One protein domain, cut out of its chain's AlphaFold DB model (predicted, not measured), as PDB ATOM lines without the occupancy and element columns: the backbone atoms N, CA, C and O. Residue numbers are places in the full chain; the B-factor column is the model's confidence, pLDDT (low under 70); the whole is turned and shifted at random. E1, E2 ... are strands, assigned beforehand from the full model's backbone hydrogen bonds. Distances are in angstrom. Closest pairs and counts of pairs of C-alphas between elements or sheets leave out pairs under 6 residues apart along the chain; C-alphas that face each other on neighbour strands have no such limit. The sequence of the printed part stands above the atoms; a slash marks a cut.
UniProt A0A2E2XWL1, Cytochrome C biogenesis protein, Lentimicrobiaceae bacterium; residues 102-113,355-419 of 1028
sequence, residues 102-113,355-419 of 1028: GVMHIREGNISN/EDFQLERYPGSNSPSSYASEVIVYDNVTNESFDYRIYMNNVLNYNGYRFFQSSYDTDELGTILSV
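AT A GLANCE: This is residues 102 to 113 and 355 to 419 of the 1028 residues of the protein "Cytochrome C biogenesis protein" of Lentimicrobiaceae bacterium (UniProt A0A2E2XWL1). Two strongly twisted sheets, the smaller only just so, lie face to face as a sandwich with their strands crossed at 64 degrees. The long three-stranded sheet E3 - E4 - E5 makes the longest axis, with its two turns at opposite ends; the four-stranded sheet E1 - E8 - E7 - E6 covers its middle, and the short strand E2 follows edge strand E1. The printed part has 77 residues with no named helix and eight strands, E1 to E8 in chain order; both sheets are antiparallel and the class is all strand. It is compact, with a radius of gyration of the C-alphas of 13.0 A, and spans 46 by 23 by 22 A, only just elongated.

HOW THE PARTS SIT: Start at E1, residues 102 to 107, an edge strand antiparallel to E8, residues 414 to 419; look for N 104 and O 417, 2.8 A apart. E8 is antiparallel to E7, residues 401 to 408, with N 418 and O 404 at 2.8 A. E7 pairs, staggered, through residues 401 to 403 with E6, residues 396 to 398, where N 398 and O 401 are 2.9 A apart. E6 and E7 form a hairpin, and E6, E7 and E8 a meander, each strand the antiparallel neighbour of the one before. E2, residues 111 to 113, pairs with no named strand; its closest C-alphas to E1 are Ser 112 and Ile 106, 6.3 A. In the other sheet, E3, residues 355 to 361, E4, residues 368 to 379, and E5, residues 384 to 391, form a second meander. N 358 and O 372 are 2.8 A apart, and N 375 and O 388 are 2.9 A apart. Between the sheets, the closest C-alphas of E5 and E7 are Tyr 391 and Gln 405, 5.8 A. E2 and E4 are near each other; E1 and E5 are apart.

IN THESE COORDINATES: Find C-alpha 102 at (161.569, 150.572, 160.224), where E1 begins and runs 17.1 A; E2, residues 111 to 113, follows. E3 runs 19.9 A. Find C-alpha 368 at (140.588, 154.172, 171.677); from there E4, the longest strand by residues, runs 32.1 A, and E5 runs 22.5 A. After E6, residues 396 to 398, E7 runs 19.9 A, and E8 runs 15.8 A to C-alpha 419 at (157.832, 147.015, 159.627).

THE WHOLE: The C-alphas of Gly 364 and Val 381 are the two farthest apart, 46.4 A. Residues 114 to 354 are cut out, and C-alphas 113 and 355 are 14.8 A apart across the cut. Of the links printed whole, E3 to E4 is short and the others are tight. The mean pLDDT of the printed part is 87.4; residues 364 and 368 are under 70.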
ATOM      1  N   GLY A 102     161.876 149.199 160.584       91.38
ATOM      2  CA  GLY A 102     161.569 150.572 160.224       91.38
ATOM      3  C   GLY A 102     160.081 150.879 160.283       91.38
ATOM      4  O   GLY A 102     159.306 150.138 160.881       91.38
ATOM      5  N   VAL A 103     159.688 151.991 159.673       92.00
ATOM      6  CA  VAL A 103     158.316 152.500 159.683       92.00
ATOM      7  C   VAL A 103     157.848 152.833 158.274       92.00
ATOM      8  O   VAL A 103     158.620 153.298 157.438       92.00
ATOM      9  N   MET A 104     156.567 152.606 158.022       93.44
ATOM     10  CA  MET A 104     155.875 152.942 156.789       93.44
ATOM     11  C   MET A 104     154.648 153.780 157.145       93.44
ATOM     12  O   MET A 104     153.776 153.331 157.884       93.44
ATOM     13  N   HIS A 105     154.588 155.001 156.623       93.50
ATOM     14  CA  HIS A 105     153.436 155.890 156.766       93.50
ATOM     15  C   HIS A 105     152.618 155.854 155.479       93.50
ATOM     16  O   HIS A 105     153.181 155.988 154.391       93.50
ATOM     17  N   ILE A 106     151.308 155.642 155.597       94.69
ATOM     18  CA  ILE A 106     150.385 155.605 154.461       94.69
ATOM     19  C   ILE A 106     149.162 156.451 154.809       94.69
ATOM     20  O   ILE A 106     148.567 156.289 155.872       94.69
ATOM     21  N   ARG A 107     148.790 157.357 153.907       95.38
ATOM     22  CA  ARG A 107     147.539 158.125 153.981       95.38
ATOM     23  C   ARG A 107     146.427 157.371 153.265       95.38
ATOM     24  O   ARG A 107     146.713 156.628 152.328       95.38
ATOM     25  N   GLU A 108     145.184 157.567 153.682       93.25
ATOM     26  CA  GLU A 108     144.042 156.919 153.032       93.25
ATOM     27  C   GLU A 108     143.993 157.216 151.529       93.25
ATOM     28  O   GLU A 108     144.306 158.318 151.074       93.25
ATOM     29  N   GLY A 109     143.665 156.190 150.744       92.44
ATOM     30  CA  GLY A 109     143.675 156.217 149.283       92.44
ATOM     31  C   GLY A 109     145.067 156.130 148.645       92.44
ATOM     32  O   GLY A 109     145.159 155.813 147.455       92.44
ATOM     33  N   ASN A 110     146.148 156.353 149.402       95.25
ATOM     34  CA  ASN A 110     147.511 156.323 148.880       95.25
ATOM     35  C   ASN A 110     148.136 154.928 148.945       95.25
ATOM     36  O   ASN A 110     147.804 154.086 149.780       95.25
ATOM     37  N   ILE A 111     149.097 154.718 148.046       94.62
ATOM     38  CA  ILE A 111     149.912 153.509 147.951       94.62
ATOM     39  C   ILE A 111     151.330 153.846 148.399       94.62
ATOM     40  O   ILE A 111     151.890 154.852 147.964       94.62
ATOM     41  N   SER A 112     151.925 152.988 149.223       94.56
ATOM     42  CA  SER A 112     153.342 153.050 149.568       94.56
ATOM     43  C   SER A 112     154.033 151.720 149.287       94.56
ATOM     44  O   SER A 112     153.495 150.646 149.546       94.56
ATOM     45  N   ASN A 113     155.249 151.789 148.758       94.06
ATOM     46  CA  ASN A 113     156.145 150.649 148.579       94.06
ATOM     47  C   ASN A 113     157.504 150.882 149.251       94.06
ATOM     48  O   ASN A 113     158.455 150.155 148.967       94.06
ATOM     49  N   GLU A 355     143.095 151.574 152.145       94.81
ATOM     50  CA  GLU A 355     141.726 151.885 151.711       94.81
ATOM     51  C   GLU A 355     141.002 152.726 152.759       94.81
ATOM     52  O   GLU A 355     140.436 153.757 152.414       94.81
ATOM     53  N   ASP A 356     141.057 152.296 154.021       93.00
ATOM     54  CA  ASP A 356     140.275 152.872 155.117       93.00
ATOM     55  C   ASP A 356     141.000 152.664 156.454       93.00
ATOM     56  O   ASP A 356     141.442 151.549 156.766       93.00
ATOM     57  N   PHE A 357     141.152 153.726 157.243       92.81
ATOM     58  CA  PHE A 357     141.617 153.659 158.621       92.81
ATOM     59  C   PHE A 357     140.427 153.780 159.574       92.81
ATOM     60  O   PHE A 357     139.645 154.723 159.554       92.81
ATOM     61  N   GLN A 358     140.314 152.819 160.484       89.75
ATOM     62  CA  GLN A 358     139.195 152.718 161.408       89.75
ATOM     63  C   GLN A 358     139.689 152.900 162.838       89.75
ATOM     64  O   GLN A 358     140.543 152.145 163.307       89.75
ATOM     65  N   LEU A 359     139.107 153.858 163.560       84.81
ATOM     66  CA  LEU A 359     139.338 154.068 164.988       84.81
ATOM     67  C   LEU A 359     138.046 153.830 165.774       84.81
ATOM     68  O   LEU A 359     137.153 154.674 165.831       84.81
ATOM     69  N   GLU A 360     137.972 152.680 166.436       81.31
ATOM     70  CA  GLU A 360     136.894 152.357 167.361       81.31
ATOM     71  C   GLU A 360     137.207 152.950 168.739       81.31
ATOM     72  O   GLU A 360     138.341 152.903 169.229       81.31
ATOM     73  N   ARG A 361     136.190 153.508 169.396       80.75
ATOM     74  CA  ARG A 361     136.294 154.112 170.730       80.75
ATOM     75  C   ARG A 361     135.387 153.397 171.714       80.75
ATOM     76  O   ARG A 361     134.474 152.671 171.325       80.75
ATOM     77  N   TYR A 362     135.650 153.575 173.003       75.19
ATOM     78  CA  TYR A 362     134.665 153.198 174.013       75.19
ATOM     79  C   TYR A 362     133.466 154.154 173.938       75.19
ATOM     80  O   TYR A 362     133.696 155.362 173.837       75.19
ATOM     81  N   PRO A 363     132.215 153.653 173.997       72.75
ATOM     82  CA  PRO A 363     131.025 154.500 173.923       72.75
ATOM     83  C   PRO A 363     131.106 155.677 174.899       72.75
ATOM     84  O   PRO A 363     131.440 155.490 176.069       72.75
ATOM     85  N   GLY A 364     130.847 156.895 174.422       64.69
ATOM     86  CA  GLY A 364     130.912 158.109 175.246       64.69
ATOM     87  C   GLY A 364     132.308 158.556 175.714       64.69
ATOM     88  O   GLY A 364     132.409 159.371 176.636       64.69
ATOM     89  N   SER A 365     133.386 158.050 175.103       73.31
ATOM     90  CA  SER A 365     134.774 158.419 175.416       73.31
ATOM     91  C   SER A 365     135.608 158.682 174.157       73.31
ATOM     92  O   SER A 365     135.382 158.094 173.106       73.31
ATOM     93  N   ASN A 366     136.656 159.502 174.288       70.31
ATOM     94  CA  ASN A 366     137.709 159.635 173.269       70.31
ATOM     95  C   ASN A 366     138.790 158.546 173.387       70.31
ATOM     96  O   ASN A 366     139.772 158.561 172.644       70.31
ATOM     97  N   SER A 367     138.637 157.617 174.333       70.19
ATOM     98  CA  SER A 367     139.593 156.537 174.554       70.19
ATOM     99  C   SER A 367     139.490 155.498 173.431       70.19
ATOM    100  O   SER A 367     138.402 154.946 173.229       70.19
ATOM    101  N   PRO A 368     140.593 155.186 172.724       66.88
ATOM    102  CA  PRO A 368     140.588 154.172 171.677       66.88
ATOM    103  C   PRO A 368     140.280 152.792 172.275       66.88
ATOM    104  O   PRO A 368     140.893 152.389 173.267       66.88
ATOM    105  N   SER A 369     139.351 152.055 171.669       78.94
ATOM    106  CA  SER A 369     139.013 150.668 172.011       78.94
ATOM    107  C   SER A 369     139.661 149.663 171.047       78.94
ATOM    108  O   SER A 369     140.017 148.562 171.495       78.94
ATOM    109  N   SER A 370     139.891 150.084 169.796       79.62
ATOM    110  CA  SER A 370     140.652 149.405 168.736       79.62
ATOM    111  C   SER A 370     141.005 150.402 167.627       79.62
ATOM    112  O   SER A 370     140.295 151.378 167.423       79.62
ATOM    113  N   TYR A 371     142.081 150.157 166.885       84.44
ATOM    114  CA  TYR A 371     142.336 150.840 165.616       84.44
ATOM    115  C   TYR A 371     142.852 149.837 164.581       84.44
ATOM    116  O   TYR A 371     143.603 148.914 164.929       84.44
ATOM    117  N   ALA A 372     142.400 149.993 163.340       88.06
ATOM    118  CA  ALA A 372     142.607 149.063 162.240       88.06
ATOM    119  C   ALA A 372     142.861 149.808 160.923       88.06
ATOM    120  O   ALA A 372     142.387 150.919 160.733       88.06
ATOM    121  N   SER A 373     143.592 149.171 160.018       92.38
ATOM    122  CA  SER A 373     143.827 149.624 158.651       92.38
ATOM    123  C   SER A 373     143.365 148.538 157.687       92.38
ATOM    124  O   SER A 373     143.907 147.428 157.714       92.38
ATOM    125  N   GLU A 374     142.396 148.854 156.837       94.75
ATOM    126  CA  GLU A 374     142.037 148.030 155.683       94.75
ATOM    127  C   GLU A 374     143.029 148.318 154.560       94.75
ATOM    128  O   GLU A 374     143.145 149.454 154.088       94.75
ATOM    129  N   VAL A 375     143.791 147.304 154.153       95.56
ATOM    130  CA  VAL A 375     144.855 147.466 153.164       95.56
ATOM    131  C   VAL A 375     144.720 146.495 152.002       95.56
ATOM    132  O   VAL A 375     144.289 145.358 152.171       95.56
ATOM    133  N   ILE A 376     145.176 146.930 150.828       95.06
ATOM    134  CA  ILE A 376     145.352 146.066 149.657       95.06
ATOM    135  C   ILE A 376     146.843 145.894 149.414       95.06
ATOM    136  O   ILE A 376     147.577 146.876 149.255       95.06
ATOM    137  N   VAL A 377     147.295 144.644 149.381       94.62
ATOM    138  CA  VAL A 377     148.683 144.297 149.075       94.62
ATOM    139  C   VAL A 377     148.791 143.983 147.589       94.62
ATOM    140  O   VAL A 377     148.072 143.120 147.094       94.62
ATOM    141  N   TYR A 378     149.698 144.663 146.889       92.44
ATOM    142  CA  TYR A 378     150.006 144.453 145.473       92.44
ATOM    143  C   TYR A 378     151.393 143.839 145.334       92.44
ATOM    144  O   TYR A 378     152.398 144.506 145.599       92.44
ATOM    145  N   ASP A 379     151.472 142.585 144.895       89.38
ATOM    146  CA  ASP A 379     152.752 141.944 144.616       89.38
ATOM    147  C   ASP A 379     153.133 142.134 143.140       89.38
ATOM    148  O   ASP A 379     152.507 141.591 142.231       89.38
ATOM    149  N   ASN A 380     154.198 142.902 142.900       79.62
ATOM    150  CA  ASN A 380     154.687 143.198 141.551       79.62
ATOM    151  C   ASN A 380     155.402 142.004 140.887       79.62
ATOM    152  O   ASN A 380     155.650 142.031 139.683       79.62
ATOM    153  N   VAL A 381     155.777 140.980 141.659       80.00
ATOM    154  CA  VAL A 381     156.465 139.765 141.203       80.00
ATOM    155  C   VAL A 381     155.461 138.700 140.770       80.00
ATOM    156  O   VAL A 381     155.650 138.088 139.720       80.00
ATOM    157  N   THR A 382     154.403 138.469 141.553       82.38
ATOM    158  CA  THR A 382     153.347 137.494 141.208       82.38
ATOM    159  C   THR A 382     152.217 138.106 140.383       82.38
ATOM    160  O   THR A 382     151.486 137.368 139.723       82.38
ATOM    161  N   ASN A 383     152.111 139.440 140.360       83.19
ATOM    162  CA  ASN A 383     151.030 140.197 139.728       83.19
ATOM    163  C   ASN A 383     149.642 139.858 140.310       83.19
ATOM    164  O   ASN A 383     148.633 139.899 139.604       83.19
ATOM    165  N   GLU A 384     149.605 139.511 141.599       88.56
ATOM    166  CA  GLU A 384     148.397 139.236 142.380       88.56
ATOM    167  C   GLU A 384     148.180 140.333 143.433       88.56
ATOM    168  O   GLU A 384     149.128 140.969 143.905       88.56
ATOM    169  N   SER A 385     146.921 140.542 143.821       90.56
ATOM    170  CA  SER A 385     146.553 141.426 144.926       90.56
ATOM    171  C   SER A 385     145.532 140.772 145.841       90.56
ATOM    172  O   SER A 385     144.674 140.018 145.378       90.56
ATOM    173  N   PHE A 386     145.600 141.085 147.131       94.25
ATOM    174  CA  PHE A 386     144.625 140.623 148.114       94.25
ATOM    175  C   PHE A 386     144.375 141.684 149.183       94.25
ATOM    176  O   PHE A 386     145.263 142.475 149.516       94.25
ATOM    177  N   ASP A 387     143.166 141.654 149.732       94.38
ATOM    178  CA  ASP A 387     142.745 142.530 150.819       94.38
ATOM    179  C   ASP A 387     143.173 141.931 152.162       94.38
ATOM    180  O   ASP A 387     143.132 140.711 152.371       94.38
ATOM    181  N   TYR A 388     143.586 142.784 153.093       94.12
ATOM    182  CA  TYR A 388     143.974 142.383 154.437       94.12
ATOM    183  C   TYR A 388     143.626 143.471 155.450       94.12
ATOM    184  O   TYR A 388     143.851 144.651 155.210       94.12
ATOM    185  N   ARG A 389     143.158 143.067 156.633       92.94
ATOM    186  CA  ARG A 389     142.882 143.982 157.744       92.94
ATOM    187  C   ARG A 389     144.002 143.913 158.774       92.94
ATOM    188  O   ARG A 389     144.155 142.897 159.450       92.94
ATOM    189  N   ILE A 390     144.771 144.989 158.921       90.75
ATOM    190  CA  ILE A 390     145.828 145.104 159.937       90.75
ATOM    191  C   ILE A 390     145.245 145.790 161.169       90.75
ATOM    192  O   ILE A 390     144.770 146.913 161.080       90.75
ATOM    193  N   TYR A 391     145.309 145.160 162.337       85.94
ATOM    194  CA  TYR A 391     144.846 145.770 163.586       85.94
ATOM    195  C   TYR A 391     145.635 145.235 164.780       85.94
ATOM    196  O   TYR A 391     146.530 144.401 164.650       85.94
ATOM    197  N   MET A 392     145.349 145.736 165.979       78.88
ATOM    198  CA  MET A 392     146.096 145.316 167.163       78.88
ATOM    199  C   MET A 392     145.967 143.810 167.433       78.88
ATOM    200  O   MET A 392     144.861 143.293 167.570       78.88
ATOM    201  N   ASN A 393     147.110 143.123 167.559       76.50
ATOM    202  CA  ASN A 393     147.237 141.659 167.647       76.50
ATOM    203  C   ASN A 393     146.868 140.877 166.363       76.50
ATOM    204  O   ASN A 393     146.710 139.659 166.433       76.50
ATOM    205  N   ASN A 394     146.735 141.533 165.201       84.94
ATOM    206  CA  ASN A 394     146.571 140.868 163.905       84.94
ATOM    207  C   ASN A 394     147.407 141.563 162.823       84.94
ATOM    208  O   ASN A 394     147.161 142.709 162.441       84.94
ATOM    209  N   VAL A 395     148.427 140.855 162.352       88.06
ATOM    210  CA  VAL A 395     149.573 141.449 161.667       88.06
ATOM    211  C   VAL A 395     149.664 140.893 160.261       88.06
ATOM    212  O   VAL A 395     149.494 139.692 160.050       88.06
ATOM    213  N   LEU A 396     149.958 141.753 159.291       90.44
ATOM    214  CA  LEU A 396     150.206 141.300 157.927       90.44
ATOM    215  C   LEU A 396     151.607 140.689 157.872       90.44
ATOM    216  O   LEU A 396     152.586 141.370 158.169       90.44
ATOM    217  N   ASN A 397     151.706 139.417 157.485       89.75
ATOM    218  CA  ASN A 397     152.972 138.716 157.280       89.75
ATOM    219  C   ASN A 397     153.098 138.296 155.814       89.75
ATOM    220  O   ASN A 397     152.356 137.428 155.354       89.75
ATOM    221  N   TYR A 398     154.034 138.909 155.088       90.62
ATOM    222  CA  TYR A 398     154.192 138.709 153.652       90.62
ATOM    223  C   TYR A 398     155.661 138.787 153.219       90.62
ATOM    224  O   TYR A 398     156.367 139.730 153.567       90.62
ATOM    225  N   ASN A 399     156.147 137.790 152.468       87.50
ATOM    226  CA  ASN A 399     157.535 137.712 151.972       87.50
ATOM    227  C   ASN A 399     158.626 137.952 153.043       87.50
ATOM    228  O   ASN A 399     159.677 138.520 152.762       87.50
ATOM    229  N   GLY A 400     158.382 137.520 154.286       86.12
ATOM    230  CA  GLY A 400     159.304 137.707 155.416       86.12
ATOM    231  C   GLY A 400     159.206 139.072 156.107       86.12
ATOM    232  O   GLY A 400     159.837 139.259 157.149       86.12
ATOM    233  N   TYR A 401     158.403 139.995 155.572       90.12
ATOM    234  CA  TYR A 401     158.064 141.274 156.189       90.12
ATOM    235  C   TYR A 401     156.818 141.132 157.041       90.12
ATOM    236  O   TYR A 401     155.846 140.481 156.653       90.12
ATOM    237  N   ARG A 402     156.832 141.782 158.197       90.75
ATOM    238  CA  ARG A 402     155.675 141.862 159.077       90.75
ATOM    239  C   ARG A 402     155.316 143.315 159.336       90.75
ATOM    240  O   ARG A 402     156.202 144.094 159.682       90.75
ATOM    241  N   PHE A 403     154.039 143.648 159.170       91.00
ATOM    242  CA  PHE A 403     153.499 144.996 159.335       91.00
ATOM    243  C   PHE A 403     152.573 145.045 160.543       91.00
ATOM    244  O   PHE A 403     151.647 144.239 160.670       91.00
ATOM    245  N   PHE A 404     152.825 146.015 161.414       88.69
ATOM    246  CA  PHE A 404     152.126 146.185 162.681       88.69
ATOM    247  C   PHE A 404     151.552 147.577 162.754       88.69
ATOM    248  O   PHE A 404     152.256 148.558 162.521       88.69
ATOM    249  N   GLN A 405     150.298 147.665 163.170       86.94
ATOM    250  CA  GLN A 405     149.673 148.942 163.444       86.94
ATOM    251  C   GLN A 405     150.326 149.593 164.672       86.94
ATOM    252  O   GLN A 405     150.064 149.189 165.805       86.94
ATOM    253  N   SER A 406     151.201 150.579 164.453       81.19
ATOM    254  CA  SER A 406     152.016 151.169 165.525       81.19
ATOM    255  C   SER A 406     151.451 152.481 166.061       81.19
ATOM    256  O   SER A 406     151.470 152.710 167.268       81.19
ATOM    257  N   SER A 407     150.930 153.325 165.173       83.56
ATOM    258  CA  SER A 407     150.322 154.617 165.489       83.56
ATOM    259  C   SER A 407     149.433 155.051 164.322       83.56
ATOM    260  O   SER A 407     149.330 154.347 163.317       83.56
ATOM    261  N   TYR A 408     148.791 156.199 164.456       87.69
ATOM    262  CA  TYR A 408     147.961 156.827 163.437       87.69
ATOM    263  C   TYR A 408     148.128 158.347 163.489       87.69
ATOM    264  O   TYR A 408     148.659 158.882 164.471       87.69
ATOM    265  N   ASP A 409     147.707 159.023 162.425       85.88
ATOM    266  CA  ASP A 409     147.705 160.481 162.355       85.88
ATOM    267  C   ASP A 409     146.567 161.055 163.214       85.88
ATOM    268  O   ASP A 409     145.495 160.464 163.336       85.88
ATOM    269  N   THR A 410     146.770 162.227 163.820       82.25
ATOM    270  CA  THR A 410     145.770 162.844 164.714       82.25
ATOM    271  C   THR A 410     144.491 163.287 164.006       82.25
ATOM    272  O   THR A 410     143.515 163.588 164.682       82.25
ATOM    273  N   ASP A 411     144.513 163.375 162.675       87.50
ATOM    274  CA  ASP A 411     143.346 163.661 161.841       87.50
ATOM    275  C   ASP A 411     142.577 162.395 161.427       87.50
ATOM    276  O   ASP A 411     141.601 162.513 160.701       87.50
ATOM    277  N   GLU A 412     143.001 161.210 161.890       87.69
ATOM    278  CA  GLU A 412     142.366 159.908 161.624       87.69
ATOM    279  C   GLU A 412     142.348 159.496 160.143       87.69
ATOM    280  O   GLU A 412     141.606 158.601 159.775       87.69
ATOM    281  N   LEU A 413     143.203 160.088 159.301       90.31
ATOM    282  CA  LEU A 413     143.257 159.810 157.853       90.31
ATOM    283  C   LEU A 413     144.578 159.156 157.412       90.31
ATOM    284  O   LEU A 413     144.964 159.191 156.235       90.31
ATOM    285  N   GLY A 414     145.334 158.605 158.362       88.88
ATOM    286  CA  GLY A 414     146.633 158.011 158.079       88.88
ATOM    287  C   GLY A 414     147.078 156.980 159.099       88.88
ATOM    288  O   GLY A 414     146.870 157.116 160.307       88.88
ATOM    289  N   THR A 415     147.742 155.951 158.584       92.00
ATOM    290  CA  THR A 415     148.266 154.823 159.346       92.00
ATOM    291  C   THR A 415     149.787 154.860 159.395       92.00
ATOM    292  O   THR A 415     150.457 155.118 158.393       92.00
ATOM    293  N   ILE A 416     150.351 154.563 160.564       90.69
ATOM    294  CA  ILE A 416     151.790 154.377 160.741       90.69
ATOM    295  C   ILE A 416     152.030 152.911 161.089       90.69
ATOM    296  O   ILE A 416     151.758 152.447 162.206       90.69
ATOM    297  N   LEU A 417     152.578 152.177 160.127       91.75
ATOM    298  CA  LEU A 417     152.919 150.770 160.253       91.75
ATOM    299  C   LEU A 417     154.384 150.617 160.672       91.75
ATOM    300  O   LEU A 417     155.285 151.136 160.018       91.75
ATOM    301  N   SER A 418     154.637 149.872 161.743       90.50
ATOM    302  CA  SER A 418     155.976 149.357 162.038       90.50
ATOM    303  C   SER A 418     156.238 148.149 161.143       90.50
ATOM    304  O   SER A 418     155.354 147.309 160.971       90.50
ATOM    305  N   VAL A 419     157.436 148.061 160.573       91.75
ATOM    306  CA  VAL A 419     157.832 147.015 159.627       91.75
ATOM    307  C   VAL A 419     159.051 146.281 160.166       91.75
ATOM    308  O   VAL A 419     160.073 146.903 160.461       91.75
TER     309      VAL A 419